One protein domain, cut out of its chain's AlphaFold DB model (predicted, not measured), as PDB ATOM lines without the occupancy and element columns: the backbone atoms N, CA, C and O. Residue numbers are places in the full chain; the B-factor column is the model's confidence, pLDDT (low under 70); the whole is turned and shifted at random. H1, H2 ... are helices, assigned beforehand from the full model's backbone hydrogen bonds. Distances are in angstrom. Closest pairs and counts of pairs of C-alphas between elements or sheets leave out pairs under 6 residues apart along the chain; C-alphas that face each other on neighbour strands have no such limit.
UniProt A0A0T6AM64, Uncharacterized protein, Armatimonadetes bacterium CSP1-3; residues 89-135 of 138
ATOM      1  N   ALA A  89      -7.106  40.379  16.232       76.31
ATOM      2  CA  ALA A  89      -8.454  40.198  16.759       76.31
ATOM      3  C   ALA A  89      -8.525  39.089  17.821       76.31
ATOM      4  O   ALA A  89      -9.219  39.265  18.815       76.31
ATOM      5  N   TYR A  90      -7.762  38.000  17.670       76.56
ATOM      6  CA  TYR A  90      -7.694  36.927  18.670       76.56
ATOM      7  C   TYR A  90      -7.039  37.372  19.985       76.56
ATOM      8  O   TYR A  90      -7.407  36.921  21.071       76.56
ATOM      9  N   PHE A  91      -6.054  38.268  19.903       74.94
ATOM     10  CA  PHE A  91      -5.408  38.818  21.095       74.94
ATOM     11  C   PHE A  91      -6.324  39.762  21.870       74.94
ATOM     12  O   PHE A  91      -6.223  39.828  23.091       74.94
ATOM     13  N   ILE A  92      -7.207  40.468  21.166       78.12
ATOM     14  CA  ILE A  92      -8.184  41.376  21.771       78.12
ATOM     15  C   ILE A  92      -9.391  40.588  22.299       78.12
ATOM     16  O   ILE A  92      -9.875  40.867  23.391       78.12
ATOM     17  N   ASN A  93      -9.853  39.576  21.559       78.62
ATOM     18  CA  ASN A  93     -10.962  38.713  21.944       78.62
ATOM     19  C   ASN A  93     -10.676  37.258  21.543       78.62
ATOM     20  O   ASN A  93     -10.520  36.942  20.363       78.62
ATOM     21  N   LYS A  94     -10.673  36.345  22.521       78.00
ATOM     22  CA  LYS A  94     -10.458  34.904  22.290       78.00
ATOM     23  C   LYS A  94     -11.536  34.276  21.404       78.00
ATOM     24  O   LYS A  94     -11.267  33.295  20.716       78.00
ATOM     25  N   ARG A  95     -12.728  34.876  21.373       78.12
ATOM     26  CA  ARG A  95     -13.854  34.513  20.507       78.12
ATOM     27  C   ARG A  95     -13.943  35.442  19.298       78.12
ATOM     28  O   ARG A  95     -15.011  35.918  18.931       78.12
ATOM     29  N   CYS A  96     -12.806  35.728  18.666       79.56
ATOM     30  CA  CYS A  96     -12.764  36.608  17.499       79.56
ATOM     31  C   CYS A  96     -13.674  36.131  16.355       79.56
ATOM     32  O   CYS A  96     -14.173  36.958  15.605       79.56
ATOM     33  N   TRP A  97     -13.947  34.828  16.262       78.31
ATOM     34  CA  TRP A  97     -14.843  34.227  15.273       78.31
ATOM     35  C   TRP A  97     -16.333  34.551  15.480       78.31
ATOM     36  O   TRP A  97     -17.116  34.394  14.550       78.31
ATOM     37  N   GLU A  98     -16.744  35.025  16.659       79.44
ATOM     38  CA  GLU A  98     -18.128  35.453  16.911       79.44
ATOM     39  C   GLU A  98     -18.379  36.898  16.436       79.44
ATOM     40  O   GLU A  98     -19.528  37.301  16.247       79.44
ATOM     41  N   LEU A  99     -17.319  37.685  16.206       75.00
ATOM     42  CA  LEU A  99     -17.433  39.098  15.849       75.00
ATOM     43  C   LEU A  99     -17.789  39.278  14.364       75.00
ATOM     44  O   LEU A  99     -17.064  38.786  13.499       75.00
ATOM     45  N   PRO A 100     -18.815  40.077  14.022       68.50
ATOM     46  CA  PRO A 100     -19.223  40.310  12.633       68.50
ATOM     47  C   PRO A 100     -18.150  41.027  11.788       68.50
ATOM     48  O   PRO A 100     -18.162  40.947  10.556       68.50
ATOM     49  N   GLU A 101     -17.213  41.722  12.439       67.25
ATOM     50  CA  GLU A 101     -16.085  42.396  11.791       67.25
ATOM     51  C   GLU A 101     -14.904  41.469  11.489       67.25
ATOM     52  O   GLU A 101     -14.100  41.774  10.609       67.25
ATOM     53  N   ALA A 102     -14.826  40.298  12.133       65.88
ATOM     54  CA  ALA A 102     -13.799  39.303  11.821       65.88
ATOM     55  C   ALA A 102     -13.955  38.713  10.407       65.88
ATOM     56  O   ALA A 102     -13.023  38.109   9.881       65.88
ATOM     57  N   PHE A 103     -15.111  38.939   9.777       63.72
ATOM     58  CA  PHE A 103     -15.445  38.497   8.425       63.72
ATOM     59  C   PHE A 103     -15.217  39.578   7.357       63.72
ATOM     60  O   PHE A 103     -15.738  39.462   6.247       63.72
ATOM     61  N   CYS A 104     -14.496  40.665   7.660       69.19
ATOM     62  CA  CYS A 104     -14.041  41.559   6.597       69.19
ATOM     63  C   CYS A 104     -12.958  40.854   5.757       69.19
ATOM     64  O   CYS A 104     -12.171  40.061   6.275       69.19
ATOM     65  N   ASN A 105     -12.924  41.133   4.450       69.62
ATOM     66  CA  ASN A 105     -12.024  40.460   3.503       69.62
ATOM     67  C   ASN A 105     -10.549  40.555   3.956       69.62
ATOM     68  O   ASN A 105      -9.791  39.588   3.921       69.62
ATOM     69  N   THR A 106     -10.181  41.710   4.519       77.25
ATOM     70  CA  THR A 106      -8.860  41.968   5.100       77.25
ATOM     71  C   THR A 106      -8.573  41.111   6.338       77.25
ATOM     72  O   THR A 106      -7.480  40.562   6.456       77.25
ATOM     73  N   ALA A 107      -9.527  40.955   7.263       76.88
ATOM     74  CA  ALA A 107      -9.322  40.146   8.469       76.88
ATOM     75  C   ALA A 107      -9.167  38.659   8.133       76.88
ATOM     76  O   ALA A 107      -8.302  37.993   8.707       76.88
ATOM     77  N   LEU A 108      -9.948  38.156   7.173       78.56
ATOM     78  CA  LEU A 108      -9.877  36.763   6.740       78.56
ATOM     79  C   LEU A 108      -8.536  36.460   6.052       78.56
ATOM     80  O   LEU A 108      -7.868  35.493   6.418       78.56
ATOM     81  N   GLN A 109      -8.071  37.344   5.159       80.50
ATOM     82  CA  GLN A 109      -6.735  37.231   4.557       80.50
ATOM     83  C   GLN A 109      -5.616  37.220   5.600       80.50
ATOM     84  O   GLN A 109      -4.678  36.426   5.493       80.50
ATOM     85  N   VAL A 110      -5.705  38.072   6.625       82.12
ATOM     86  CA  VAL A 110      -4.723  38.089   7.719       82.12
ATOM     87  C   VAL A 110      -4.759  36.774   8.493       82.12
ATOM     88  O   VAL A 110      -3.699  36.252   8.834       82.12
ATOM     89  N   CYS A 111      -5.945  36.217   8.750       81.75
ATOM     90  CA  CYS A 111      -6.082  34.929   9.425       81.75
ATOM     91  C   CYS A 111      -5.470  33.779   8.616       81.75
ATOM     92  O   CYS A 111      -4.772  32.955   9.204       81.75
ATOM     93  N   MET A 112      -5.669  33.759   7.296       81.81
ATOM     94  CA  MET A 112      -5.060  32.772   6.396       81.81
ATOM     95  C   MET A 112      -3.535  32.921   6.336       81.81
ATOM     96  O   MET A 112      -2.812  31.955   6.537       81.81
ATOM     97  N   THR A 113      -3.040  34.143   6.125       85.00
ATOM     98  CA  THR A 113      -1.598  34.436   5.991       85.00
ATOM     99  C   THR A 113      -0.821  34.142   7.271       85.00
ATOM    100  O   THR A 113       0.355  33.793   7.234       85.00
ATOM    101  N   ARG A 114      -1.461  34.336   8.427       82.06
ATOM    102  CA  ARG A 114      -0.852  34.120   9.744       82.06
ATOM    103  C   ARG A 114      -1.084  32.706  10.274       82.06
ATOM    104  O   ARG A 114      -0.714  32.488  11.419       82.06
ATOM    105  N   GLU A 115      -1.707  31.812   9.501       79.19
ATOM    106  CA  GLU A 115      -2.043  30.440   9.913       79.19
ATOM    107  C   GLU A 115      -2.786  30.405  11.260       79.19
ATOM    108  O   GLU A 115      -2.417  29.704  12.203       79.19
ATOM    109  N   CYS A 116      -3.835  31.227  11.376       82.50
ATOM    110  CA  CYS A 116      -4.583  31.363  12.619       82.50
ATOM    111  C   CYS A 116      -5.272  30.042  13.005       82.50
ATOM    112  O   CYS A 116      -6.144  29.586  12.262       82.50
ATOM    113  N   PRO A 117      -4.994  29.451  14.186       81.44
ATOM    114  CA  PRO A 117      -5.600  28.185  14.593       81.44
ATOM    115  C   PRO A 117      -7.121  28.300  14.725       81.44
ATOM    116  O   PRO A 117      -7.838  27.359  14.411       81.44
ATOM    117  N   ILE A 118      -7.634  29.473  15.111       82.25
ATOM    118  CA  ILE A 118      -9.080  29.727  15.171       82.25
ATOM    119  C   ILE A 118      -9.712  29.700  13.778       82.25
ATOM    120  O   ILE A 118     -10.808  29.172  13.618       82.25
ATOM    121  N   TYR A 119      -9.023  30.228  12.763       81.94
ATOM    122  CA  TYR A 119      -9.511  30.159  11.388       81.94
ATOM    123  C   TYR A 119      -9.533  28.714  10.887       81.94
ATOM    124  O   TYR A 119     -10.507  28.312  10.267       81.94
ATOM    125  N   HIS A 120      -8.520  27.909  11.213       81.81
ATOM    126  CA  HIS A 120      -8.509  26.491  10.845       81.81
ATOM    127  C   HIS A 120      -9.594  25.674  11.557       81.81
ATOM    128  O   HIS A 120     -10.183  24.795  10.934       81.81
ATOM    129  N   LEU A 121      -9.902  25.988  12.820       85.12
ATOM    130  CA  LEU A 121     -10.963  25.317  13.580       85.12
ATOM    131  C   LEU A 121     -12.367  25.637  13.046       85.12
ATOM    132  O   LEU A 121     -13.203  24.743  12.968       85.12
ATOM    133  N   TYR A 122     -12.623  26.889  12.660       82.00
ATOM    134  CA  TYR A 122     -13.950  27.360  12.236       82.00
ATOM    135  C   TYR A 122     -14.023  27.704  10.742       82.00
ATOM    136  O   TYR A 122     -14.866  28.503  10.328       82.00
ATOM    137  N   LYS A 123     -13.147  27.114   9.920       84.25
ATOM    138  CA  LYS A 123     -12.965  27.487   8.509       84.25
ATOM    139  C   LYS A 123     -14.277  27.488   7.727       84.25
ATOM    140  O   LYS A 123     -14.633  28.491   7.118       84.25
ATOM    141  N   GLU A 124     -15.007  26.377   7.778       84.19
ATOM    142  CA  GLU A 124     -16.241  26.193   7.007       84.19
ATOM    143  C   GLU A 124     -17.327  27.193   7.406       84.19
ATOM    144  O   GLU A 124     -18.044  27.725   6.558       84.19
ATOM    145  N   GLU A 125     -17.453  27.474   8.703       83.62
ATOM    146  CA  GLU A 125     -18.452  28.412   9.202       83.62
ATOM    147  C   GLU A 125     -18.081  29.857   8.851       83.62
ATOM    148  O   GLU A 125     -18.949  30.640   8.453       83.62
ATOM    149  N   MET A 126     -16.791  30.195   8.919       80.12
ATOM    150  CA  MET A 126     -16.290  31.501   8.497       80.12
ATOM    151  C   MET A 126     -16.491  31.739   7.000       80.12
ATOM    152  O   MET A 126     -16.993  32.797   6.619       80.12
ATOM    153  N   GLU A 127     -16.158  30.761   6.155       82.00
ATOM    154  CA  GLU A 127     -16.338  30.852   4.702       82.00
ATOM    155  C   GLU A 127     -17.819  30.912   4.316       82.00
ATOM    156  O   GLU A 127     -18.195  31.722   3.468       82.00
ATOM    157  N   ARG A 128     -18.689  30.147   4.989       85.31
ATOM    158  CA  ARG A 128     -20.143  30.200   4.767       85.31
ATOM    159  C   ARG A 128     -20.723  31.573   5.104       85.31
ATOM    160  O   ARG A 128     -21.499  32.118   4.322       85.31
ATOM    161  N   ARG A 129     -20.354  32.146   6.256       80.62
ATOM    162  CA  ARG A 129     -20.816  33.483   6.674       80.62
ATOM    163  C   ARG A 129     -20.272  34.581   5.763       80.62
ATOM    164  O   ARG A 129     -21.003  35.514   5.437       80.62
ATOM    165  N   PHE A 130     -19.019  34.456   5.327       82.06
ATOM    166  CA  PHE A 130     -18.426  35.348   4.336       82.06
ATOM    167  C   PHE A 130     -19.198  35.285   3.013       82.06
ATOM    168  O   PHE A 130     -19.687  36.310   2.545       82.06
ATOM    169  N   ALA A 131     -19.398  34.088   2.460       84.31
ATOM    170  CA  ALA A 131     -20.151  33.893   1.224       84.31
ATOM    171  C   ALA A 131     -21.578  34.451   1.327       84.31
ATOM    172  O   ALA A 131     -22.025  35.135   0.416       84.31
ATOM    173  N   ALA A 132     -22.263  34.247   2.457       84.19
ATOM    174  CA  ALA A 132     -23.592  34.810   2.692       84.19
ATOM    175  C   ALA A 132     -23.590  36.349   2.713       84.19
ATOM    176  O   ALA A 132     -24.448  36.972   2.095       84.19
ATOM    177  N   LYS A 133     -22.617  36.976   3.388       80.12
ATOM    178  CA  LYS A 133     -22.513  38.444   3.479       80.12
ATOM    179  C   LYS A 133     -22.196  39.094   2.130       80.12
ATOM    180  O   LYS A 133     -22.672  40.192   1.852       80.12
ATOM    181  N   PHE A 134     -21.386  38.429   1.310       77.75
ATOM    182  CA  PHE A 134     -20.971  38.921  -0.006       77.75
ATOM    183  C   PHE A 134     -21.780  38.324  -1.165       77.75
ATOM    184  O   PHE A 134     -21.482  38.629  -2.316       77.75
ATOM    185  N   ALA A 135     -22.837  37.556  -0.885       79.94
ATOM    186  CA  ALA A 135     -23.728  36.996  -1.903       79.94
ATOM    187  C   ALA A 135     -24.370  38.078  -2.784       79.94
ATOM    188  O   ALA A 135     -24.741  37.809  -3.912       79.94
TER     189      ALA A 135
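AT A GLANCE: This is residues 89 to 135 of the 138 residues of an uncharacterized protein of Armatimonadetes bacterium CSP1-3 (UniProt A0A0T6AM64). Five helices, most of them short, wind round in a loose turn with few contacts between them: H1 is at one end of the long axis, H2, H3 and H4 follow round the body, and H5, the longest, comes back past H2 and makes the other end. The printed part has 47 residues with five named helices, in the order H1 H2 H3 H4 H5, and no named strand; its class is all helix. It is compact, with a radius of gyration of the C-alphas of 9.7 A, and elongated, spanning 29 by 18 by 17 A.

HOW THE PARTS SIT: Start at H1, residues 89 to 92, which is close but not clearly touching H2, residues 100 to 103; look at the closest C-alphas, Ala 89 and Ala 102, 7.3 A apart. H2 is also close but not clearly touching H3, residues 105 to 113, with the closest C-alphas, Ala 102 and Leu 108, at 6.9 A. H3 and H4, residues 117 to 121, are close but not clearly touching, Cys 111 and Tyr 119 having the closest C-alphas at 6.2 A. H5, residues 123 to 135, only just touches H2, with 3 pairs of C-alphas within 8 A, and with its residues 126 to 130 alone; the closest are Phe 103 and Phe 130, 6.0 A. H3 and H5 are near each other, while H1 and H5 are apart. In H3, H4 and H5 every O i to N i+4 pair is within hydrogen-bond range; H1 and H2 are too short for such a pair.

IN THESE COORDINATES: Find C-alpha 89 at (-8.454, 40.198, 16.759), where H1 begins. H3 runs 12.3 A from C-alpha 105 at (-12.024, 40.460, 3.503). H5 runs 17.7 A to C-alpha 135 at (-23.728, 36.996, -1.903).

THE WHOLE: The farthest C-alphas, Phe 91 and Ala 135, are 29.5 A apart. The printed part has no cut, and no link is long. Residues 100 to 105 have pLDDT under 70.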